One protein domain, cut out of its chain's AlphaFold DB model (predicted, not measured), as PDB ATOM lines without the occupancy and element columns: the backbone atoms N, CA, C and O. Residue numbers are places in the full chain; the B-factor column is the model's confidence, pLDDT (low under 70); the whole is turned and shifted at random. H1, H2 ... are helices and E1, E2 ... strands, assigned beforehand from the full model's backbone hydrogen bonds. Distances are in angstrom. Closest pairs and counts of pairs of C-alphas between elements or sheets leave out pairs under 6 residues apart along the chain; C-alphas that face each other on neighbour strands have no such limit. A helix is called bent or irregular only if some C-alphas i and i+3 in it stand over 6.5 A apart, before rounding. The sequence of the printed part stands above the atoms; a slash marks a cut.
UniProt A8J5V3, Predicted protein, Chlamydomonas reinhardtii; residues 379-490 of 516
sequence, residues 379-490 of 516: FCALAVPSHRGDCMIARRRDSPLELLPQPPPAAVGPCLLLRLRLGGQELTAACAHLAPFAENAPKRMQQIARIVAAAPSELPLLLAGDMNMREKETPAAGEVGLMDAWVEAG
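AT A GLANCE: This is residues 379 to 490 of the 516 residues of the protein "Predicted protein" of Chlamydomonas reinhardtii (UniProt A8J5V3). What shape do these residues make? A strongly twisted sheet of five strands, E3 to E7, has the hairpin of E1 and E2 over part of one face, as a small sandwich, and the long helix H1 over the other. H2 packs beside H1, and little H3 follows at the far end from the hairpin. What are the parts in order? The printed part has 112 residues, with named elements E1 E2 E3 E4 E5 E6 H1 E7 H2 H3, of mixed class; the larger sheet is branched and mixed, the smaller antiparallel. How large is it? It is compact, with a radius of gyration of the C-alphas of 14.5 A and spans of 38 by 34 by 24 A.

HOW THE PARTS SIT: How do the first strands stand? E1, residues 379 to 386, and E2, residues 389 to 396, form an antiparallel hairpin, with N 384 and O 391 at 3.0 A. They make a sandwich, two sheets face to face, with the sheet of E3, residues 401 to 403, E4, 410 to 412, E5, 415 to 422, E6, 425 to 433, and E7, 461 to 466. The closest C-alphas of E1 and E4 are those of Val 384 and Ala 411, 6.6 A apart. How is the branched sheet paired? E3 and E4 lie on one side of E5 and E6 on the other, while E7 is the parallel neighbour of E6. E4 E5 E6 are a meander, each strand the antiparallel neighbour of the one before. Within hydrogen-bond range are N 402 and O 421, 2.9 A, N 412 and O 415, 2.9 A, N 418 and O 429, 2.9 A, and N 430 and O 462, 2.8 A. Where are the helices? H1, residues 438 to 454, is on that sheet at a height of 10.3 A, and E6, H1, E7 are a strand-helix-strand unit, parallel neighbour strands with a helix between, its crossover right-handed. H2, residues 471 to 479, touches H1's residues 441 to 448 alone, at a shallow tilt of 28 degrees, the same way; the closest C-alphas are those of Met 445 and Ala 477, 7.2 A. H3, residues 485 to 488, touches no helix. Do the helix backbones hold? O i to N i+4 pairs are within range in 11 of 13 for H1 and 3 of 5 for H2; H3 is too short for one.

IN THESE COORDINATES: Where are the anchors? E1 begins at C-alpha 379 (-4.487, -34.218, 32.048), and H3 ends at C-alpha 488 (-6.803, -1.685, 26.209). Which elements are long or uneven? E6 measures 25.5 A, H1 25.2 A, E2 22.2 A and E5 20.4 A. E5 bends by 55 degrees at residue 419. H1 is irregular, C-alphas 439 and 442 being 7.9 A apart, and H2 only just, with 7.0 A between C-alphas 472 and 475.

THE WHOLE: How far does it reach? The two C-alphas farthest apart, of Asp 398 and Glu 439, are 41.4 A apart. Is anything cut or uncertain? The printed part has no cut and no long link. Residues 380 to 392 and 414 have pLDDT under 70.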
ATOM      1  N   PHE A 379      -3.278 -34.108  32.864       71.75
ATOM      2  CA  PHE A 379      -4.487 -34.218  32.048       71.75
ATOM      3  C   PHE A 379      -5.700 -34.371  32.960       71.75
ATOM      4  O   PHE A 379      -5.825 -35.367  33.672       71.75
ATOM      5  N   CYS A 380      -6.604 -33.401  32.923       65.56
ATOM      6  CA  CYS A 380      -7.861 -33.471  33.650       65.56
ATOM      7  C   CYS A 380      -8.814 -34.398  32.881       65.56
ATOM      8  O   CYS A 380      -9.052 -34.198  31.693       65.56
ATOM      9  N   ALA A 381      -9.340 -35.428  33.548       52.62
ATOM     10  CA  ALA A 381     -10.050 -36.572  32.954       52.62
ATOM     11  C   ALA A 381     -11.421 -36.265  32.300       52.62
ATOM     12  O   ALA A 381     -12.213 -37.172  32.061       52.62
ATOM     13  N   LEU A 382     -11.722 -35.001  32.008       56.66
ATOM     14  CA  LEU A 382     -12.962 -34.576  31.369       56.66
ATOM     15  C   LEU A 382     -12.753 -34.535  29.853       56.66
ATOM     16  O   LEU A 382     -12.204 -33.573  29.319       56.66
ATOM     17  N   ALA A 383     -13.177 -35.600  29.170       56.78
ATOM     18  CA  ALA A 383     -13.406 -35.569  27.732       56.78
ATOM     19  C   ALA A 383     -14.614 -34.667  27.471       56.78
ATOM     20  O   ALA A 383     -15.738 -35.016  27.834       56.78
ATOM     21  N   VAL A 384     -14.384 -33.488  26.892       59.41
ATOM     22  CA  VAL A 384     -15.483 -32.597  26.518       59.41
ATOM     23  C   VAL A 384     -15.764 -32.766  25.026       59.41
ATOM     24  O   VAL A 384     -14.868 -32.502  24.218       59.41
ATOM     25  N   PRO A 385     -16.972 -33.200  24.632       55.16
ATOM     26  CA  PRO A 385     -17.298 -33.406  23.231       55.16
ATOM     27  C   PRO A 385     -17.271 -32.072  22.480       55.16
ATOM     28  O   PRO A 385     -17.997 -31.133  22.804       55.16
ATOM     29  N   SER A 386     -16.426 -31.997  21.456       55.47
ATOM     30  CA  SER A 386     -16.347 -30.886  20.510       55.47
ATOM     31  C   SER A 386     -16.777 -31.346  19.117       55.47
ATOM     32  O   SER A 386     -16.795 -32.531  18.792       55.47
ATOM     33  N   HIS A 387     -17.067 -30.390  18.238       49.84
ATOM     34  CA  HIS A 387     -17.414 -30.631  16.835       49.84
ATOM     35  C   HIS A 387     -16.322 -31.364  16.019       49.84
ATOM     36  O   HIS A 387     -16.592 -31.784  14.895       49.84
ATOM     37  N   ARG A 388     -15.097 -31.513  16.553       47.59
ATOM     38  CA  ARG A 388     -13.997 -32.311  15.968       47.59
ATOM     39  C   ARG A 388     -13.575 -33.529  16.815       47.59
ATOM     40  O   ARG A 388     -12.535 -34.114  16.525       47.59
ATOM     41  N   GLY A 389     -14.362 -33.921  17.819       53.88
ATOM     42  CA  GLY A 389     -14.084 -35.056  18.710       53.88
ATOM     43  C   GLY A 389     -13.904 -34.645  20.171       53.88
ATOM     44  O   GLY A 389     -14.136 -33.493  20.532       53.88
ATOM     45  N   ASP A 390     -13.495 -35.592  21.012       59.94
ATOM     46  CA  ASP A 390     -13.299 -35.356  22.441       59.94
ATOM     47  C   ASP A 390     -12.059 -34.491  22.692       59.94
ATOM     48  O   ASP A 390     -10.941 -34.823  22.288       59.94
ATOM     49  N   CYS A 391     -12.249 -33.363  23.370       62.91
ATOM     50  CA  CYS A 391     -11.160 -32.510  23.814       62.91
ATOM     51  C   CYS A 391     -10.706 -32.921  25.217       62.91
ATOM     52  O   CYS A 391     -11.526 -33.064  26.121       62.91
ATOM     53  N   MET A 392      -9.391 -33.052  25.403       67.62
ATOM     54  CA  MET A 392      -8.776 -33.207  26.722       67.62
ATOM     55  C   MET A 392      -8.238 -31.866  27.211       67.62
ATOM     56  O   MET A 392      -7.611 -31.126  26.452       67.62
ATOM     57  N   ILE A 393      -8.436 -31.579  28.495       73.75
ATOM     58  CA  ILE A 393      -7.877 -30.393  29.143       73.75
ATOM     59  C   ILE A 393      -6.552 -30.794  29.787       73.75
ATOM     60  O   ILE A 393      -6.503 -31.707  30.610       73.75
ATOM     61  N   ALA A 394      -5.475 -30.114  29.400       76.38
ATOM     62  CA  ALA A 394      -4.141 -30.335  29.941       76.38
ATOM     63  C   ALA A 394      -3.644 -29.069  30.640       76.38
ATOM     64  O   ALA A 394      -3.666 -27.980  30.065       76.38
ATOM     65  N   ARG A 395      -3.160 -29.220  31.870       79.94
ATOM     66  CA  ARG A 395      -2.577 -28.154  32.683       79.94
ATOM     67  C   ARG A 395      -1.086 -28.402  32.839       79.94
ATOM     68  O   ARG A 395      -0.690 -29.514  33.169       79.94
ATOM     69  N   ARG A 396      -0.242 -27.394  32.623       80.81
ATOM     70  CA  ARG A 396       1.192 -27.524  32.938       80.81
ATOM     71  C   ARG A 396       1.342 -27.684  34.454       80.81
ATOM     72  O   ARG A 396       0.724 -26.923  35.194       80.81
ATOM     73  N   ARG A 397       2.110 -28.669  34.925       80.12
ATOM     74  CA  ARG A 397       2.193 -28.996  36.368       80.12
ATOM     75  C   ARG A 397       2.741 -27.855  37.227       80.12
ATOM     76  O   ARG A 397       2.370 -27.730  38.385       80.12
ATOM     77  N   ASP A 398       3.603 -27.034  36.650       83.81
ATOM     78  CA  ASP A 398       4.214 -25.837  37.234       83.81
ATOM     79  C   ASP A 398       3.396 -24.555  36.977       83.81
ATOM     80  O   ASP A 398       3.866 -23.453  37.251       83.81
ATOM     81  N   SER A 399       2.188 -24.664  36.412       82.56
ATOM     82  CA  SER A 399       1.333 -23.502  36.179       82.56
ATOM     83  C   SER A 399       0.714 -23.006  37.493       82.56
ATOM     84  O   SER A 399       0.169 -23.820  38.242       82.56
ATOM     85  N   PRO A 400       0.695 -21.681  37.742       83.56
ATOM     86  CA  PRO A 400      -0.026 -21.091  38.872       83.56
ATOM     87  C   PRO A 400      -1.553 -21.107  38.685       83.56
ATOM     88  O   PRO A 400      -2.281 -20.636  39.555       83.56
ATOM     89  N   LEU A 401      -2.048 -21.596  37.541       84.50
ATOM     90  CA  LEU A 401      -3.472 -21.755  37.276       84.50
ATOM     91  C   LEU A 401      -3.996 -23.009  37.975       84.50
ATOM     92  O   LEU A 401      -3.465 -24.106  37.781       84.50
ATOM     93  N   GLU A 402      -5.080 -22.860  38.725       85.50
ATOM     94  CA  GLU A 402      -5.842 -23.977  39.281       85.50
ATOM     95  C   GLU A 402      -7.125 -24.170  38.468       85.50
ATOM     96  O   GLU A 402      -7.880 -23.222  38.244       85.50
ATOM     97  N   LEU A 403      -7.381 -25.400  38.020       82.75
ATOM     98  CA  LEU A 403      -8.655 -25.774  37.403       82.75
ATOM     99  C   LEU A 403      -9.669 -26.054  38.510       82.75
ATOM    100  O   LEU A 403      -9.440 -26.926  39.349       82.75
ATOM    101  N   LEU A 404     -10.791 -25.335  38.509       83.75
ATOM    102  CA  LEU A 404     -11.852 -25.554  39.485       83.75
ATOM    103  C   LEU A 404     -12.834 -26.607  38.953       83.75
ATOM    104  O   LEU A 404     -13.300 -26.487  37.822       83.75
ATOM    105  N   PRO A 405     -13.169 -27.643  39.744       73.19
ATOM    106  CA  PRO A 405     -13.959 -28.778  39.265       73.19
ATOM    107  C   PRO A 405     -15.450 -28.461  39.074       73.19
ATOM    108  O   PRO A 405     -16.168 -29.283  38.510       73.19
ATOM    109  N   GLN A 406     -15.929 -27.318  39.579       75.00
ATOM    110  CA  GLN A 406     -17.342 -26.940  39.561       75.00
ATOM    111  C   GLN A 406     -17.543 -25.465  39.144       75.00
ATOM    112  O   GLN A 406     -16.916 -24.573  39.727       75.00
ATOM    113  N   PRO A 407     -18.450 -25.171  38.190       73.56
ATOM    114  CA  PRO A 407     -19.172 -26.146  37.373       73.56
ATOM    115  C   PRO A 407     -18.201 -26.930  36.470       73.56
ATOM    116  O   PRO A 407     -17.105 -26.439  36.183       73.56
ATOM    117  N   PRO A 408     -18.562 -28.156  36.051       76.56
ATOM    118  CA  PRO A 408     -17.721 -28.925  35.151       76.56
ATOM    119  C   PRO A 408     -17.528 -28.166  33.827       76.56
ATOM    120  O   PRO A 408     -18.407 -27.397  33.428       76.56
ATOM    121  N   PRO A 409     -16.410 -28.401  33.120       79.06
ATOM    122  CA  PRO A 409     -16.193 -27.875  31.783       79.06
ATOM    123  C   PRO A 409     -17.393 -28.106  30.865       79.06
ATOM    124  O   PRO A 409     -17.905 -29.223  30.776       79.06
ATOM    125  N   ALA A 410     -17.810 -27.060  30.156       79.75
ATOM    126  CA  ALA A 410     -18.965 -27.108  29.265       79.75
ATOM    127  C   ALA A 410     -18.574 -26.711  27.838       79.75
ATOM    128  O   ALA A 410     -17.856 -25.731  27.626       79.75
ATOM    129  N   ALA A 411     -19.072 -27.455  26.849       80.38
ATOM    130  CA  ALA A 411     -18.964 -27.069  25.449       80.38
ATOM    131  C   ALA A 411     -20.056 -26.054  25.095       80.38
ATOM    132  O   ALA A 411     -21.246 -26.334  25.240       80.38
ATOM    133  N   VAL A 412     -19.657 -24.895  24.573       81.44
ATOM    134  CA  VAL A 412     -20.571 -23.859  24.080       81.44
ATOM    135  C   VAL A 412     -20.197 -23.520  22.644       81.44
ATOM    136  O   VAL A 412     -19.261 -22.770  22.363       81.44
ATOM    137  N   GLY A 413     -20.924 -24.125  21.703       74.94
ATOM    138  CA  GLY A 413     -20.617 -24.012  20.278       74.94
ATOM    139  C   GLY A 413     -19.221 -24.574  19.958       74.94
ATOM    140  O   GLY A 413     -18.987 -25.754  20.214       74.94
ATOM    141  N   PRO A 414     -18.295 -23.783  19.375       66.31
ATOM    142  CA  PRO A 414     -16.938 -24.239  19.077       66.31
ATOM    143  C   PRO A 414     -15.965 -24.136  20.269       66.31
ATOM    144  O   PRO A 414     -14.777 -24.387  20.072       66.31
ATOM    145  N   CYS A 415     -16.429 -23.747  21.463       74.25
ATOM    146  CA  CYS A 415     -15.567 -23.376  22.590       74.25
ATOM    147  C   CYS A 415     -15.775 -24.270  23.814       74.25
ATOM    148  O   CYS A 415     -16.851 -24.835  24.007       74.25
ATOM    149  N   LEU A 416     -14.757 -24.320  24.671       80.06
ATOM    150  CA  LEU A 416     -14.832 -24.896  26.014       80.06
ATOM    151  C   LEU A 416     -14.817 -23.775  27.048       80.06
ATOM    152  O   LEU A 416     -13.903 -22.953  27.015       80.06
ATOM    153  N   LEU A 417     -15.795 -23.770  27.952       85.50
ATOM    154  CA  LEU A 417     -15.820 -22.916  29.137       85.50
ATOM    155  C   LEU A 417     -15.220 -23.663  30.324       85.50
ATOM    156  O   LEU A 417     -15.624 -24.788  30.627       85.50
ATOM    157  N   LEU A 418     -14.265 -23.023  30.991       87.56
ATOM    158  CA  LEU A 418     -13.512 -23.554  32.122       87.56
ATOM    159  C   LEU A 418     -13.547 -22.550  33.268       87.56
ATOM    160  O   LEU A 418     -13.295 -21.368  33.047       87.56
ATOM    161  N   ARG A 419     -13.782 -23.008  34.498       88.56
ATOM    162  CA  ARG A 419     -13.573 -22.171  35.681       88.56
ATOM    163  C   ARG A 419     -12.145 -22.354  36.179       88.56
ATOM    164  O   ARG A 419     -11.698 -23.480  36.407       88.56
ATOM    165  N   LEU A 420     -11.431 -21.248  36.331       89.06
ATOM    166  CA  LEU A 420     -10.033 -21.212  36.741       89.06
ATOM    167  C   LEU A 420      -9.863 -20.322  37.969       89.06
ATOM    168  O   LEU A 420     -10.635 -19.386  38.176       89.06
ATOM    169  N   ARG A 421      -8.810 -20.580  38.745       88.88
ATOM    170  CA  ARG A 421      -8.286 -19.646  39.742       88.88
ATOM    171  C   ARG A 421      -6.866 -19.242  39.370       88.88
ATOM    172  O   ARG A 421      -6.024 -20.098  39.100       88.88
ATOM    173  N   LEU A 422      -6.612 -17.939  39.359       86.12
ATOM    174  CA  LEU A 422      -5.304 -17.336  39.130       86.12
ATOM    175  C   LEU A 422      -5.011 -16.367  40.277       86.12
ATOM    176  O   LEU A 422      -5.710 -15.371  40.428       86.12
ATOM    177  N   GLY A 423      -3.995 -16.656  41.096       77.50
ATOM    178  CA  GLY A 423      -3.528 -15.720  42.131       77.50
ATOM    179  C   GLY A 423      -4.616 -15.259  43.114       77.50
ATOM    180  O   GLY A 423      -4.676 -14.083  43.446       77.50
ATOM    181  N   GLY A 424      -5.501 -16.169  43.537       83.44
ATOM    182  CA  GLY A 424      -6.622 -15.883  44.446       83.44
ATOM    183  C   GLY A 424      -7.907 -15.391  43.767       83.44
ATOM    184  O   GLY A 424      -8.960 -15.414  44.397       83.44
ATOM    185  N   GLN A 425      -7.858 -15.019  42.486       88.88
ATOM    186  CA  GLN A 425      -9.022 -14.576  41.721       88.88
ATOM    187  C   GLN A 425      -9.620 -15.727  40.911       88.88
ATOM    188  O   GLN A 425      -8.903 -16.442  40.209       88.88
ATOM    189  N   GLU A 426     -10.937 -15.901  40.989       92.69
ATOM    190  CA  GLU A 426     -11.660 -16.845  40.138       92.69
ATOM    191  C   GLU A 426     -12.131 -16.167  38.854       92.69
ATOM    192  O   GLU A 426     -12.576 -15.020  38.871       92.69
ATOM    193  N   LEU A 427     -12.032 -16.884  37.740       92.25
ATOM    194  CA  LEU A 427     -12.455 -16.412  36.428       92.25
ATOM    195  C   LEU A 427     -12.996 -17.562  35.583       92.25
ATOM    196  O   LEU A 427     -12.692 -18.736  35.811       92.25
ATOM    197  N   THR A 428     -13.778 -17.211  34.573       91.06
ATOM    198  CA  THR A 428     -14.211 -18.128  33.523       91.06
ATOM    199  C   THR A 428     -13.323 -17.915  32.307       91.06
ATOM    200  O   THR A 428     -13.205 -16.799  31.818       91.06
ATOM    201  N   ALA A 429     -12.685 -18.965  31.804       88.25
ATOM    202  CA  ALA A 429     -11.893 -18.922  30.584       88.25
ATOM    203  C   ALA A 429     -12.604 -19.669  29.456       88.25
ATOM    204  O   ALA A 429     -13.131 -20.765  29.654       88.25
ATOM    205  N   ALA A 430     -12.573 -19.088  28.262       86.19
ATOM    206  CA  ALA A 430     -13.093 -19.670  27.040       86.19
ATOM    207  C   ALA A 430     -12.010 -19.665  25.959       86.19
ATOM    208  O   ALA A 430     -11.446 -18.616  25.649       86.19
ATOM    209  N   CYS A 431     -11.749 -20.832  25.361       81.06
ATOM    210  CA  CYS A 431     -10.910 -20.936  24.167       81.06
ATOM    211  C   CYS A 431     -11.792 -21.049  22.923       81.06
ATOM    212  O   CYS A 431     -12.566 -22.005  22.816       81.06
ATOM    213  N   ALA A 432     -11.682 -20.092  22.000       82.00
ATOM    214  CA  ALA A 432     -12.539 -20.005  20.825       82.00
ATOM    215  C   ALA A 432     -11.787 -20.159  19.500       82.00
ATOM    216  O   ALA A 432     -10.696 -19.629  19.308       82.00
ATOM    217  N   HIS A 433     -12.428 -20.851  18.558       82.06
ATOM    218  CA  HIS A 433     -12.126 -20.760  17.132       82.06
ATOM    219  C   HIS A 433     -13.418 -20.348  16.419       82.06
ATOM    220  O   HIS A 433     -14.293 -21.177  16.149       82.06
ATOM    221  N   LEU A 434     -13.584 -19.042  16.205       83.88
ATOM    222  CA  LEU A 434     -14.818 -18.487  15.647       83.88
ATOM    223  C   LEU A 434     -14.872 -18.652  14.125       83.88
ATOM    224  O   LEU A 434     -13.868 -18.944  13.477       83.88
ATOM    225  N   ALA A 435     -16.065 -18.473  13.552       83.12
ATOM    226  CA  ALA A 435     -16.304 -18.687  12.128       83.12
ATOM    227  C   ALA A 435     -15.297 -17.913  11.235       83.12
ATOM    228  O   ALA A 435     -15.188 -16.687  11.369       83.12
ATOM    229  N   PRO A 436     -14.596 -18.598  10.308       80.94
ATOM    230  CA  PRO A 436     -13.569 -17.992   9.457       80.94
ATOM    231  C   PRO A 436     -14.179 -17.120   8.352       80.94
ATOM    232  O   PRO A 436     -15.386 -17.150   8.138       80.94
ATOM    233  N   PHE A 437     -13.340 -16.392   7.605       82.69
ATOM    234  CA  PHE A 437     -13.712 -15.518   6.467       82.69
ATOM    235  C   PHE A 437     -14.525 -14.268   6.822       82.69
ATOM    236  O   PHE A 437     -15.202 -14.208   7.846       82.69
ATOM    237  N   ALA A 438     -14.420 -13.227   5.996       79.94
ATOM    238  CA  ALA A 438     -15.031 -11.934   6.291       79.94
ATOM    239  C   ALA A 438     -16.566 -12.012   6.250       79.94
ATOM    240  O   ALA A 438     -17.217 -11.448   7.129       79.94
ATOM    241  N   GLU A 439     -17.131 -12.778   5.309       88.69
ATOM    242  CA  GLU A 439     -18.587 -12.922   5.126       88.69
ATOM    243  C   GLU A 439     -19.309 -13.499   6.358       88.69
ATOM    244  O   GLU A 439     -20.490 -13.235   6.570       88.69
ATOM    245  N   ASN A 440     -18.608 -14.251   7.214       90.12
ATOM    246  CA  ASN A 440     -19.197 -14.879   8.401       90.12
ATOM    247  C   ASN A 440     -19.249 -13.964   9.640       90.12
ATOM    248  O   ASN A 440     -19.448 -14.461  10.753       90.12
ATOM    249  N   ALA A 441     -19.102 -12.646   9.478       89.62
ATOM    250  CA  ALA A 441     -19.194 -11.682  10.578       89.62
ATOM    251  C   ALA A 441     -20.470 -11.840  11.437       89.62
ATOM    252  O   ALA A 441     -20.335 -11.960  12.657       89.62
ATOM    253  N   PRO A 442     -21.691 -11.979  10.868       92.38
ATOM    254  CA  PRO A 442     -22.902 -12.160  11.680       92.38
ATOM    255  C   PRO A 442     -22.869 -13.447  12.512       92.38
ATOM    256  O   PRO A 442     -23.309 -13.479  13.660       92.38
ATOM    257  N   LYS A 443     -22.296 -14.519  11.952       89.56
ATOM    258  CA  LYS A 443     -22.154 -15.808  12.632       89.56
ATOM    259  C   LYS A 443     -21.154 -15.731  13.786       89.56
ATOM    260  O   LYS A 443     -21.425 -16.311  14.834       89.56
ATOM    261  N   ARG A 444     -20.039 -15.004  13.628       91.50
ATOM    262  CA  ARG A 444     -19.096 -14.746  14.733       91.50
ATOM    263  C   ARG A 444     -19.778 -14.012  15.880       91.50
ATOM    264  O   ARG A 444     -19.643 -14.445  17.017       91.50
ATOM    265  N   MET A 445     -20.567 -12.975  15.592       92.25
ATOM    266  CA  MET A 445     -21.271 -12.219  16.638       92.25
ATOM    267  C   MET A 445     -22.276 -13.092  17.398       92.25
ATOM    268  O   MET A 445     -22.313 -13.071  18.625       92.25
ATOM    269  N   GLN A 446     -23.017 -13.957  16.695       91.50
ATOM    270  CA  GLN A 446     -23.891 -14.942  17.342       91.50
ATOM    271  C   GLN A 446     -23.119 -15.934  18.227       91.50
ATOM    272  O   GLN A 446     -23.615 -16.333  19.279       91.50
ATOM    273  N   GLN A 447     -21.923 -16.359  17.808       90.31
ATOM    274  CA  GLN A 447     -21.071 -17.239  18.612       90.31
ATOM    275  C   GLN A 447     -20.575 -16.532  19.876       90.31
ATOM    276  O   GLN A 447     -20.681 -17.111  20.953       90.31
ATOM    277  N   ILE A 448     -20.105 -15.286  19.760       91.12
ATOM    278  CA  ILE A 448     -19.652 -14.476  20.899       91.12
ATOM    279  C   ILE A 448     -20.791 -14.277  21.902       91.12
ATOM    280  O   ILE A 448     -20.625 -14.606  23.073       91.12
ATOM    281  N   ALA A 449     -21.969 -13.840  21.446       91.31
ATOM    282  CA  ALA A 449     -23.123 -13.617  22.317       91.31
ATOM    283  C   ALA A 449     -23.527 -14.884  23.092       91.31
ATOM    284  O   ALA A 449     -23.835 -14.820  24.279       91.31
ATOM    285  N   ARG A 450     -23.470 -16.060  22.449       91.56
ATOM    286  CA  ARG A 450     -23.739 -17.347  23.111       91.56
ATOM    287  C   ARG A 450     -22.699 -17.703  24.171       91.56
ATOM    288  O   ARG A 450     -23.070 -18.273  25.189       91.56
ATOM    289  N   ILE A 451     -21.421 -17.406  23.928       89.94
ATOM    290  CA  ILE A 451     -20.340 -17.680  24.886       89.94
ATOM    291  C   ILE A 451     -20.488 -16.776  26.110       89.94
ATOM    292  O   ILE A 451     -20.442 -17.277  27.229       89.94
ATOM    293  N   VAL A 452     -20.720 -15.478  25.896       90.81
ATOM    294  CA  VAL A 452     -20.936 -14.509  26.979       90.81
ATOM    295  C   VAL A 452     -22.162 -14.894  27.807       90.81
ATOM    296  O   VAL A 452     -22.067 -14.965  29.025       90.81
ATOM    297  N   ALA A 453     -23.283 -15.235  27.165       90.62
ATOM    298  CA  ALA A 453     -24.507 -15.633  27.864       90.62
ATOM    299  C   ALA A 453     -24.372 -16.939  28.668       90.62
ATOM    300  O   ALA A 453     -25.135 -17.166  29.603       90.62
ATOM    301  N   ALA A 454     -23.441 -17.818  28.291       88.81
ATOM    302  CA  ALA A 454     -23.190 -19.072  28.995       88.81
ATOM    303  C   ALA A 454     -22.161 -18.938  30.131       88.81
ATOM    304  O   ALA A 454     -22.063 -19.836  30.969       88.81
ATOM    305  N   ALA A 455     -21.384 -17.853  30.162       87.56
ATOM    306  CA  ALA A 455     -20.457 -17.577  31.247       87.56
ATOM    307  C   ALA A 455     -21.219 -17.035  32.476       87.56
ATOM    308  O   ALA A 455     -22.121 -16.210  32.317       87.56
ATOM    309  N   PRO A 456     -20.877 -17.459  33.707       86.06
ATOM    310  CA  PRO A 456     -21.458 -16.880  34.917       86.06
ATOM    311  C   PRO A 456     -21.182 -15.372  34.999       86.06
ATOM    312  O   PRO A 456     -20.023 -14.969  34.989       86.06
ATOM    313  N   SER A 457     -22.229 -14.554  35.138       84.12
ATOM    314  CA  SER A 457     -22.126 -13.083  35.188       84.12
ATOM    315  C   SER A 457     -21.328 -12.549  36.381       84.12
ATOM    316  O   SER A 457     -20.797 -11.448  36.319       84.12
ATOM    317  N   GLU A 458     -21.237 -13.333  37.459       87.75
ATOM    318  CA  GLU A 458     -20.524 -12.985  38.697       87.75
ATOM    319  C   GLU A 458     -18.994 -13.109  38.573       87.75
ATOM    320  O   GLU A 458     -18.261 -12.699  39.473       87.75
ATOM    321  N   LEU A 459     -18.498 -13.731  37.498       88.44
ATOM    322  CA  LEU A 459     -17.076 -13.998  37.298       88.44
ATOM    323  C   LEU A 459     -16.557 -13.284  36.045       88.44
ATOM    324  O   LEU A 459     -17.230 -13.294  35.014       88.44
ATOM    325  N   PRO A 460     -15.323 -12.751  36.072       90.75
ATOM    326  CA  PRO A 460     -14.673 -12.251  34.869       90.75
ATOM    327  C   PRO A 460     -14.584 -13.340  33.792       90.75
ATOM    328  O   PRO A 460     -14.186 -14.471  34.085       90.75
ATOM    329  N   LEU A 461     -14.912 -12.993  32.546       91.00
ATOM    330  CA  LEU A 461     -14.758 -13.868  31.384       91.00
ATOM    331  C   LEU A 461     -13.490 -13.500  30.603       91.00
ATOM    332  O   LEU A 461     -13.400 -12.420  30.026       91.00
ATOM    333  N   LEU A 462     -12.541 -14.431  30.520       90.94
ATOM    334  CA  LEU A 462     -11.411 -14.373  29.600       90.94
ATOM    335  C   LEU A 462     -11.735 -15.185  28.344       90.94
ATOM    336  O   LEU A 462     -11.664 -16.415  28.354       90.94
ATOM    337  N   LEU A 463     -12.066 -14.501  27.253       89.81
ATOM    338  CA  LEU A 463     -12.284 -15.113  25.944       89.81
ATOM    339  C   LEU A 463     -11.041 -14.925  25.067       89.81
ATOM    340  O   LEU A 463     -10.687 -13.799  24.730       89.81
ATOM    341  N   ALA A 464     -10.385 -16.022  24.692       86.31
ATOM    342  CA  ALA A 464      -9.154 -15.990  23.903       86.31
ATOM    343  C   ALA A 464      -9.126 -17.103  22.846       86.31
ATOM    344  O   ALA A 464      -9.767 -18.140  22.998       86.31
ATOM    345  N   GLY A 465      -8.361 -16.916  21.771       85.50
ATOM    346  CA  GLY A 465      -8.182 -17.922  20.723       85.50
ATOM    347  C   GLY A 465      -8.126 -17.317  19.324       85.50
ATOM    348  O   GLY A 465      -7.825 -16.135  19.162       85.50
ATOM    349  N   ASP A 466      -8.412 -18.133  18.309       84.06
ATOM    350  CA  ASP A 466      -8.542 -17.651  16.935       84.06
ATOM    351  C   ASP A 466      -9.947 -17.079  16.721       84.06
ATOM    352  O   ASP A 466     -10.908 -17.759  16.339       84.06
ATOM    353  N   MET A 467     -10.066 -15.791  17.019       86.31
ATOM    354  CA  MET A 467     -11.335 -15.080  16.954       86.31
ATOM    355  C   MET A 467     -11.779 -14.806  15.512       86.31
ATOM    356  O   MET A 467     -12.933 -14.437  15.302       86.31
ATOM    357  N   ASN A 468     -10.899 -14.957  14.510       87.81
ATOM    358  CA  ASN A 468     -11.164 -14.567  13.118       87.81
ATOM    359  C   ASN A 468     -11.790 -13.155  12.981       87.81
ATOM    360  O   ASN A 468     -12.502 -12.868  12.013       87.81
ATOM    361  N   MET A 469     -11.575 -12.276  13.962       86.44
ATOM    362  CA  MET A 469     -12.223 -10.973  14.040       86.44
ATOM    363  C   MET A 469     -11.486  -9.932  13.209       86.44
ATOM    364  O   MET A 469     -10.294 -10.048  12.929       86.44
ATOM    365  N   ARG A 470     -12.229  -8.914  12.781       87.00
ATOM    366  CA  ARG A 470     -11.688  -7.726  12.111       87.00
ATOM    367  C   ARG A 470     -11.859  -6.521  13.026       87.00
ATOM    368  O   ARG A 470     -12.811  -6.481  13.790       87.00
ATOM    369  N   GLU A 471     -11.013  -5.505  12.874       85.56
ATOM    370  CA  GLU A 471     -11.076  -4.272  13.687       85.56
ATOM    371  C   GLU A 471     -12.462  -3.606  13.662       85.56
ATOM    372  O   GLU A 471     -12.956  -3.135  14.679       85.56
ATOM    373  N   LYS A 472     -13.158  -3.649  12.517       87.81
ATOM    374  CA  LYS A 472     -14.531  -3.126  12.388       87.81
ATOM    375  C   LYS A 472     -15.582  -3.870  13.230       87.81
ATOM    376  O   LYS A 472     -16.710  -3.407  13.328       87.81
ATOM    377  N   GLU A 473     -15.246  -5.040  13.764       89.50
ATOM    378  CA  GLU A 473     -16.138  -5.897  14.557       89.50
ATOM    379  C   GLU A 473     -15.950  -5.677  16.064       89.50
ATOM    380  O   GLU A 473     -16.788  -6.120  16.846       89.50
ATOM    381  N   THR A 474     -14.891  -4.972  16.478       88.31
ATOM    382  CA  THR A 474     -14.597  -4.672  17.886       88.31
ATOM    383  C   THR A 474     -15.736  -3.917  18.589       88.31
ATOM    384  O   THR A 474     -16.101  -4.340  19.686       88.31
ATOM    385  N   PRO A 475     -16.385  -2.891  17.990       89.75
ATOM    386  CA  PRO A 475     -17.512  -2.214  18.641       89.75
ATOM    387  C   PRO A 475     -18.687  -3.150  18.957       89.75
ATOM    388  O   PRO A 475     -19.244  -3.086  20.046       89.75
ATOM    389  N   ALA A 476     -19.012  -4.074  18.047       88.25
ATOM    390  CA  ALA A 476     -20.107  -5.029  18.231       88.25
ATOM    391  C   ALA A 476     -19.810  -6.064  19.335       88.25
ATOM    392  O   ALA A 476     -20.718  -6.508  20.031       88.25
ATOM    393  N   ALA A 477     -18.541  -6.434  19.533       87.12
ATOM    394  CA  ALA A 477     -18.138  -7.233  20.695       87.12
ATOM    395  C   ALA A 477     -18.232  -6.426  22.008       87.12
ATOM    396  O   ALA A 477     -18.574  -6.985  23.050       87.12
ATOM    397  N   GLY A 478     -18.003  -5.111  21.948       88.31
ATOM    398  CA  GLY A 478     -18.212  -4.192  23.068       88.31
ATOM    399  C   GLY A 478     -19.666  -4.120  23.543       88.31
ATOM    400  O   GLY A 478     -19.910  -4.066  24.745       88.31
ATOM    401  N   GLU A 479     -20.640  -4.210  22.632       90.62
ATOM    402  CA  GLU A 479     -22.076  -4.212  22.974       90.62
ATOM    403  C   GLU A 479     -22.488  -5.393  23.866       90.62
ATOM    404  O   GLU A 479     -23.449  -5.293  24.627       90.62
ATOM    405  N   VAL A 480     -21.747  -6.504  23.809       88.88
ATOM    406  CA  VAL A 480     -21.949  -7.680  24.671       88.88
ATOM    407  C   VAL A 480     -20.989  -7.712  25.866       88.88
ATOM    408  O   VAL A 480     -20.832  -8.750  26.503       88.88
ATOM    409  N   GLY A 481     -20.350  -6.583  26.186       87.56
ATOM    410  CA  GLY A 481     -19.532  -6.412  27.388       87.56
ATOM    411  C   GLY A 481     -18.102  -6.945  27.287       87.56
ATOM    412  O   GLY A 481     -17.457  -7.121  28.319       87.56
ATOM    413  N   LEU A 482     -17.590  -7.216  26.080       90.31
ATOM    414  CA  LEU A 482     -16.192  -7.607  25.889       90.31
ATOM    415  C   LEU A 482     -15.297  -6.400  25.614       90.31
ATOM    416  O   LEU A 482     -15.667  -5.479  24.893       90.31
ATOM    417  N   MET A 483     -14.075  -6.460  26.136       89.81
ATOM    418  CA  MET A 483     -13.015  -5.486  25.882       89.81
ATOM    419  C   MET A 483     -11.859  -6.185  25.160       89.81
ATOM    420  O   MET A 483     -11.513  -7.322  25.486       89.81
ATOM    421  N   ASP A 484     -11.270  -5.524  24.164       88.75
ATOM    422  CA  ASP A 484     -10.133  -6.065  23.417       88.75
ATOM    423  C   ASP A 484      -8.827  -5.754  24.157       88.75
ATOM    424  O   ASP A 484      -8.429  -4.598  24.284       88.75
ATOM    425  N   ALA A 485      -8.137  -6.793  24.629       88.12
ATOM    426  CA  ALA A 485      -6.924  -6.638  25.428       88.12
ATOM    427  C   ALA A 485      -5.784  -5.901  24.697       88.12
ATOM    428  O   ALA A 485      -4.985  -5.235  25.352       88.12
ATOM    429  N   TRP A 486      -5.683  -5.997  23.365       86.56
ATOM    430  CA  TRP A 486      -4.663  -5.269  22.600       86.56
ATOM    431  C   TRP A 486      -5.003  -3.777  22.506       86.56
ATOM    432  O   TRP A 486      -4.107  -2.936  22.635       86.56
ATOM    433  N   VAL A 487      -6.288  -3.446  22.347       85.81
ATOM    434  CA  VAL A 487      -6.767  -2.055  22.370       85.81
ATOM    435  C   VAL A 487      -6.542  -1.438  23.750       85.81
ATOM    436  O   VAL A 487      -5.915  -0.381  23.843       85.81
ATOM    437  N   GLU A 488      -6.957  -2.130  24.813       87.81
ATOM    438  CA  GLU A 488      -6.803  -1.685  26.209       87.81
ATOM    439  C   GLU A 488      -5.332  -1.547  26.635       87.81
ATOM    440  O   GLU A 488      -4.989  -0.693  27.449       87.81
ATOM    441  N   ALA A 489      -4.427  -2.329  26.040       88.44
ATOM    442  CA  ALA A 489      -2.985  -2.218  26.263       88.44
ATOM    443  C   ALA A 489      -2.320  -1.032  25.527       88.44
ATOM    444  O   ALA A 489      -1.091  -0.943  25.489       88.44
ATOM    445  N   GLY A 490      -3.094  -0.132  24.912       89.12
ATOM    446  CA  GLY A 490      -2.570   1.024  24.179       89.12
ATOM    447  C   GLY A 490      -2.122   0.708  22.750       89.12
ATOM    448  O   GLY A 490      -1.325   1.452  22.180       89.12
TER     449      GLY A 490